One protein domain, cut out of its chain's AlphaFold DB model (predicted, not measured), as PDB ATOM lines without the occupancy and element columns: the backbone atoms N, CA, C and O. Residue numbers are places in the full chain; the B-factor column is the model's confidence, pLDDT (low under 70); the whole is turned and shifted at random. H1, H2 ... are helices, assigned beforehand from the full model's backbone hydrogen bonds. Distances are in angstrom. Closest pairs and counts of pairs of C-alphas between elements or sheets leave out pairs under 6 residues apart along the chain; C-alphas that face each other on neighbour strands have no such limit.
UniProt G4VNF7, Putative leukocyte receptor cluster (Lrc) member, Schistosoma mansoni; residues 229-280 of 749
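This is residues 229 to 280 of the 749 residues of the protein "Putative leukocyte receptor cluster (Lrc) member" of Schistosoma mansoni (UniProt G4VNF7). A long helix, H2, and a short one, H1, form an uneven helical hairpin, with H1 beside the first part of H2; from the far end of H2 the last stretch, residues 263 to 280, folds back past both helices. Residues 256 to 267, of which 256 to 262 belong to H2, stick out at one end. The printed part has 52 residues with two named helices, H1 then H2 along the chain, and no named strand; its class is all helix. It is only just compact, close to loose, with a radius of gyration of the C-alphas of 11.5 A, and elongated, spanning 32 by 19 by 18 A.

H2, residues 242 to 262, measures 30.3 A from C-alpha 242 at (156.014, 214.046, 181.762) to C-alpha 262 at (183.913, 202.948, 185.511). H1, residues 229 to 237, begins with C-alpha 229 at (170.833, 205.941, 170.979) and measures 11.9 A. Residues 263 to 280 hold no named element.

H2 touches H1 with residues 245 to 252 alone. Their closest C-alphas, those of Phe 236 and Lys 245, are 6.8 A apart. The two run opposite ways at a shallow tilt of 27 degrees, a helical hairpin with centres 11.8 A apart. In H1 and H2 every O i to N i+4 pair is within hydrogen-bond range.

The two C-alphas farthest apart, those of Asn 263 and Arg 279, are 33.6 A from each other. The printed part has no cut, and the link from H1 to H2 is tight, with 4 residues. Without residues 256 to 267, which stand free, the body spans 27 by 17 by 16 A. The mean pLDDT of the printed part is 70.9; residues 238 to 240, 262 to 263 and 266 to 280 are under 70.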
ATOM      1  N   LYS A 229     171.976 205.145 171.461       77.50
ATOM      2  CA  LYS A 229     170.833 205.941 170.979       77.50
ATOM      3  C   LYS A 229     169.551 205.117 171.028       77.50
ATOM      4  O   LYS A 229     168.535 205.621 171.494       77.50
ATOM      5  N   GLU A 230     169.602 203.860 170.589       78.32
ATOM      6  CA  GLU A 230     168.459 202.954 170.593       78.32
ATOM      7  C   GLU A 230     168.018 202.628 172.024       78.32
ATOM      8  O   GLU A 230     166.835 202.743 172.318       78.32
ATOM      9  N   TYR A 231     168.933 202.324 172.951       79.05
ATOM     10  CA  TYR A 231     168.599 202.103 174.365       79.05
ATOM     11  C   TYR A 231     167.900 203.318 174.996       79.05
ATOM     12  O   TYR A 231     166.836 203.181 175.602       79.05
ATOM     13  N   VAL A 232     168.438 204.523 174.786       79.38
ATOM     14  CA  VAL A 232     167.836 205.780 175.261       79.38
ATOM     15  C   VAL A 232     166.477 206.043 174.591       79.38
ATOM     16  O   VAL A 232     165.534 206.465 175.261       79.38
ATOM     17  N   GLN A 233     166.328 205.745 173.296       76.30
ATOM     18  CA  GLN A 233     165.044 205.841 172.594       76.30
ATOM     19  C   GLN A 233     164.023 204.824 173.119       76.30
ATOM     20  O   GLN A 233     162.901 205.227 173.416       76.30
ATOM     21  N   ARG A 234     164.387 203.548 173.302       76.86
ATOM     22  CA  ARG A 234     163.527 202.513 173.907       76.86
ATOM     23  C   ARG A 234     163.066 202.937 175.304       76.86
ATOM     24  O   ARG A 234     161.884 202.821 175.615       76.86
ATOM     25  N   ALA A 235     163.977 203.475 176.117       74.87
ATOM     26  CA  ALA A 235     163.682 203.955 177.464       74.87
ATOM     27  C   ALA A 235     162.679 205.123 177.465       74.87
ATOM     28  O   ALA A 235     161.685 205.065 178.189       74.87
ATOM     29  N   PHE A 236     162.853 206.136 176.608       75.51
ATOM     30  CA  PHE A 236     161.874 207.226 176.488       75.51
ATOM     31  C   PHE A 236     160.567 206.819 175.782       75.51
ATOM     32  O   PHE A 236     159.524 207.379 176.098       75.51
ATOM     33  N   CYS A 237     160.583 205.829 174.883       71.25
ATOM     34  CA  CYS A 237     159.374 205.286 174.245       71.25
ATOM     35  C   CYS A 237     158.556 204.363 175.166       71.25
ATOM     36  O   CYS A 237     157.444 203.988 174.808       71.25
ATOM     37  N   SER A 238     159.080 203.996 176.340       68.20
ATOM     38  CA  SER A 238     158.356 203.211 177.350       68.20
ATOM     39  C   SER A 238     157.488 204.060 178.297       68.20
ATOM     40  O   SER A 238     156.964 203.533 179.278       68.20
ATOM     41  N   ILE A 239     157.356 205.370 178.035       68.01
ATOM     42  CA  ILE A 239     156.798 206.362 178.964       68.01
ATOM     43  C   ILE A 239     155.816 207.309 178.266       68.01
ATOM     44  O   ILE A 239     156.179 208.008 177.321       68.01
ATOM     45  N   ASP A 240     154.606 207.415 178.822       65.35
ATOM     46  CA  ASP A 240     153.547 208.307 178.328       65.35
ATOM     47  C   ASP A 240     153.448 209.645 179.095       65.35
ATOM     48  O   ASP A 240     152.843 210.594 178.588       65.35
ATOM     49  N   THR A 241     153.999 209.763 180.316       75.58
ATOM     50  CA  THR A 241     153.815 210.963 181.162       75.58
ATOM     51  C   THR A 241     155.082 211.798 181.373       75.58
ATOM     52  O   THR A 241     156.207 211.302 181.409       75.58
ATOM     53  N   SER A 242     154.897 213.111 181.563       75.83
ATOM     54  CA  SER A 242     156.014 214.046 181.762       75.83
ATOM     55  C   SER A 242     156.763 213.829 183.082       75.83
ATOM     56  O   SER A 242     157.966 214.047 183.128       75.83
ATOM     57  N   GLU A 243     156.084 213.394 184.148       71.74
ATOM     58  CA  GLU A 243     156.726 213.175 185.455       71.74
ATOM     59  C   GLU A 243     157.615 211.923 185.456       71.74
ATOM     60  O   GLU A 243     158.669 211.904 186.088       71.74
ATOM     61  N   GLU A 244     157.208 210.883 184.724       74.84
ATOM     62  CA  GLU A 244     158.021 209.687 184.487       74.84
ATOM     63  C   GLU A 244     159.200 209.997 183.560       74.84
ATOM     64  O   GLU A 244     160.294 209.482 183.777       74.84
ATOM     65  N   LYS A 245     159.019 210.881 182.567       76.56
ATOM     66  CA  LYS A 245     160.104 211.311 181.676       76.56
ATOM     67  C   LYS A 245     161.246 211.969 182.458       76.56
ATOM     68  O   LYS A 245     162.402 211.609 182.248       76.56
ATOM     69  N   ASP A 246     160.929 212.876 183.381       78.73
ATOM     70  CA  ASP A 246     161.923 213.559 184.222       78.73
ATOM     71  C   ASP A 246     162.640 212.585 185.184       78.73
ATOM     72  O   ASP A 246     163.806 212.783 185.536       78.73
ATOM     73  N   GLN A 247     161.962 211.508 185.601       73.34
ATOM     74  CA  GLN A 247     162.564 210.420 186.380       73.34
ATOM     75  C   GLN A 247     163.477 209.539 185.515       73.34
ATOM     76  O   GLN A 247     164.591 209.233 185.933       73.34
ATOM     77  N   MET A 248     163.056 209.190 184.295       78.07
ATOM     78  CA  MET A 248     163.865 208.417 183.349       78.07
ATOM     79  C   MET A 248     165.120 209.176 182.925       78.07
ATOM     80  O   MET A 248     166.197 208.594 182.898       78.07
ATOM     81  N   GLU A 249     165.024 210.483 182.665       82.60
ATOM     82  CA  GLU A 249     166.195 211.304 182.344       82.60
ATOM     83  C   GLU A 249     167.229 211.285 183.482       82.60
ATOM     84  O   GLU A 249     168.430 211.214 183.220       82.60
ATOM     85  N   ARG A 250     166.780 211.284 184.744       80.87
ATOM     86  CA  ARG A 250     167.664 211.168 185.911       80.87
ATOM     87  C   ARG A 250     168.313 209.787 186.010       80.87
ATOM     88  O   ARG A 250     169.530 209.712 186.125       80.87
ATOM     89  N   ILE A 251     167.526 208.716 185.897       80.74
ATOM     90  CA  ILE A 251     168.022 207.331 185.971       80.74
ATOM     91  C   ILE A 251     169.000 207.036 184.822       80.74
ATOM     92  O   ILE A 251     170.033 206.406 185.036       80.74
ATOM     93  N   LEU A 252     168.722 207.526 183.607       82.54
ATOM     94  CA  LEU A 252     169.628 207.403 182.464       82.54
ATOM     95  C   LEU A 252     170.921 208.204 182.668       82.54
ATOM     96  O   LEU A 252     171.987 207.693 182.341       82.54
ATOM     97  N   LYS A 253     170.862 209.417 183.239       81.26
ATOM     98  CA  LYS A 253     172.070 210.184 183.595       81.26
ATOM     99  C   LYS A 253     172.919 209.452 184.631       81.26
ATOM    100  O   LYS A 253     174.106 209.265 184.394       81.26
ATOM    101  N   GLU A 254     172.313 208.968 185.714       80.34
ATOM    102  CA  GLU A 254     173.008 208.206 186.760       80.34
ATOM    103  C   GLU A 254     173.641 206.917 186.201       80.34
ATOM    104  O   GLU A 254     174.824 206.668 186.440       80.34
ATOM    105  N   LYS A 255     172.916 206.145 185.372       74.19
ATOM    106  CA  LYS A 255     173.472 204.970 184.672       74.19
ATOM    107  C   LYS A 255     174.630 205.327 183.740       74.19
ATOM    108  O   LYS A 255     175.650 204.643 183.755       74.19
ATOM    109  N   LEU A 256     174.490 206.367 182.918       79.59
ATOM    110  CA  LEU A 256     175.509 206.722 181.929       79.59
ATOM    111  C   LEU A 256     176.760 207.303 182.590       79.59
ATOM    112  O   LEU A 256     177.859 206.867 182.261       79.59
ATOM    113  N   GLU A 257     176.618 208.197 183.571       77.93
ATOM    114  CA  GLU A 257     177.750 208.651 184.388       77.93
ATOM    115  C   GLU A 257     178.457 207.477 185.069       77.93
ATOM    116  O   GLU A 257     179.687 207.439 185.091       77.93
ATOM    117  N   TYR A 258     177.709 206.496 185.584       74.72
ATOM    118  CA  TYR A 258     178.289 205.304 186.194       74.72
ATOM    119  C   TYR A 258     179.072 204.446 185.182       74.72
ATOM    120  O   TYR A 258     180.206 204.056 185.465       74.72
ATOM    121  N   VAL A 259     178.518 204.172 183.997       78.45
ATOM    122  CA  VAL A 259     179.190 203.347 182.976       78.45
ATOM    123  C   VAL A 259     180.414 204.059 182.388       78.45
ATOM    124  O   VAL A 259     181.469 203.435 182.277       78.45
ATOM    125  N   PHE A 260     180.325 205.363 182.100       75.62
ATOM    126  CA  PHE A 260     181.469 206.152 181.625       75.62
ATOM    127  C   PHE A 260     182.563 206.300 182.694       75.62
ATOM    128  O   PHE A 260     183.739 206.144 182.373       75.62
ATOM    129  N   ARG A 261     182.214 206.547 183.967       71.58
ATOM    130  CA  ARG A 261     183.197 206.711 185.058       71.58
ATOM    131  C   ARG A 261     183.948 205.416 185.387       71.58
ATOM    132  O   ARG A 261     185.104 205.488 185.786       71.58
ATOM    133  N   ASN A 262     183.313 204.255 185.217       67.02
ATOM    134  CA  ASN A 262     183.913 202.948 185.511       67.02
ATOM    135  C   ASN A 262     184.419 202.197 184.261       67.02
ATOM    136  O   ASN A 262     184.915 201.080 184.387       67.02
ATOM    137  N   ASN A 263     184.301 202.793 183.065       66.00
ATOM    138  CA  ASN A 263     184.718 202.227 181.771       66.00
ATOM    139  C   ASN A 263     184.191 200.795 181.511       66.00
ATOM    140  O   ASN A 263     184.909 199.915 181.028       66.00
ATOM    141  N   ILE A 264     182.933 200.542 181.882       71.61
ATOM    142  CA  ILE A 264     182.326 199.207 181.804       71.61
ATOM    143  C   ILE A 264     181.834 198.952 180.378       71.61
ATOM    144  O   ILE A 264     181.054 199.726 179.826       71.61
ATOM    145  N   LYS A 265     182.236 197.819 179.794       70.25
ATOM    146  CA  LYS A 265     181.666 197.330 178.533       70.25
ATOM    147  C   LYS A 265     180.272 196.758 178.805       70.25
ATOM    148  O   LYS A 265     180.157 195.670 179.362       70.25
ATOM    149  N   VAL A 266     179.235 197.515 178.449       64.70
ATOM    150  CA  VAL A 266     177.822 197.122 178.570       64.70
ATOM    151  C   VAL A 266     177.247 196.868 177.179       64.70
ATOM    152  O   VAL A 266     177.300 197.745 176.317       64.70
ATOM    153  N   ASP A 267     176.653 195.692 176.976       68.91
ATOM    154  CA  ASP A 267     175.952 195.344 175.737       68.91
ATOM    155  C   ASP A 267     174.566 196.012 175.707       68.91
ATOM    156  O   ASP A 267     173.547 195.406 176.051       68.91
ATOM    157  N   TRP A 268     174.511 197.282 175.290       67.76
ATOM    158  CA  TRP A 268     173.297 198.122 175.271       67.76
ATOM    159  C   TRP A 268     172.113 197.520 174.496       67.76
ATOM    160  O   TRP A 268     170.955 197.840 174.766       67.76
ATOM    161  N   LYS A 269     172.381 196.612 173.551       61.43
ATOM    162  CA  LYS A 269     171.348 195.831 172.856       61.43
ATOM    163  C   LYS A 269     170.560 194.915 173.798       61.43
ATOM    164  O   LYS A 269     169.358 194.760 173.581       61.43
ATOM    165  N   THR A 270     171.217 194.363 174.818       60.68
ATOM    166  CA  THR A 270     170.738 193.272 175.685       60.68
ATOM    167  C   THR A 270     170.329 193.749 177.084       60.68
ATOM    168  O   THR A 270     169.657 193.018 177.811       60.68
ATOM    169  N   GLU A 271     170.718 194.962 177.489       63.72
ATOM    170  CA  GLU A 271     170.388 195.490 178.816       63.72
ATOM    171  C   GLU A 271     168.883 195.801 178.970       63.72
ATOM    172  O   GLU A 271     168.233 196.342 178.072       63.72
ATOM    173  N   ASN A 272     168.319 195.491 180.141       62.79
ATOM    174  CA  ASN A 272     166.917 195.772 180.445       62.79
ATOM    175  C   ASN A 272     166.674 197.271 180.696       62.79
ATOM    176  O   ASN A 272     167.426 197.933 181.414       62.79
ATOM    177  N   ILE A 273     165.558 197.779 180.164       64.21
ATOM    178  CA  ILE A 273     165.064 199.136 180.432       64.21
ATOM    179  C   ILE A 273     164.721 199.248 181.932       64.21
ATOM    180  O   ILE A 273     164.009 198.379 182.445       64.21
ATOM    181  N   PRO A 274     165.176 200.290 182.655       61.15
ATOM    182  CA  PRO A 274     164.854 200.453 184.069       61.15
ATOM    183  C   PRO A 274     163.358 200.746 184.259       61.15
ATOM    184  O   PRO A 274     162.869 201.826 183.931       61.15
ATOM    185  N   THR A 275     162.617 199.787 184.815       56.31
ATOM    186  CA  THR A 275     161.195 199.958 185.138       56.31
ATOM    187  C   THR A 275     161.001 200.962 186.267       56.31
ATOM    188  O   THR A 275     161.246 200.655 187.435       56.31
ATOM    189  N   ILE A 276     160.488 202.142 185.927       57.85
ATOM    190  CA  ILE A 276     160.001 203.123 186.899       57.85
ATOM    191  C   ILE A 276     158.783 202.534 187.644       57.85
ATOM    192  O   ILE A 276     157.859 202.035 186.997       57.85
ATOM    193  N   PRO A 277     158.718 202.599 188.992       56.71
ATOM    194  CA  PRO A 277     157.560 202.152 189.774       56.71
ATOM    195  C   PRO A 277     156.308 203.047 189.656       56.71
ATOM    196  O   PRO A 277     155.688 203.397 190.664       56.71
ATOM    197  N   SER A 278     155.879 203.388 188.438       55.23
ATOM    198  CA  SER A 278     154.717 204.239 188.130       55.23
ATOM    199  C   SER A 278     153.467 203.862 188.923       55.23
ATOM    200  O   SER A 278     152.781 204.717 189.486       55.23
ATOM    201  N   ARG A 279     153.194 202.553 189.038       45.56
ATOM    202  CA  ARG A 279     152.056 202.026 189.805       45.56
ATOM    203  C   ARG A 279     152.130 202.331 191.300       45.56
ATOM    204  O   ARG A 279     151.068 202.480 191.894       45.56
ATOM    205  N   ALA A 280     153.309 202.461 191.905       48.07
ATOM    206  CA  ALA A 280     153.422 202.845 193.311       48.07
ATOM    207  C   ALA A 280     153.010 204.314 193.502       48.07
ATOM    208  O   ALA A 280     152.084 204.605 194.259       48.07
TER     209      ALA A 280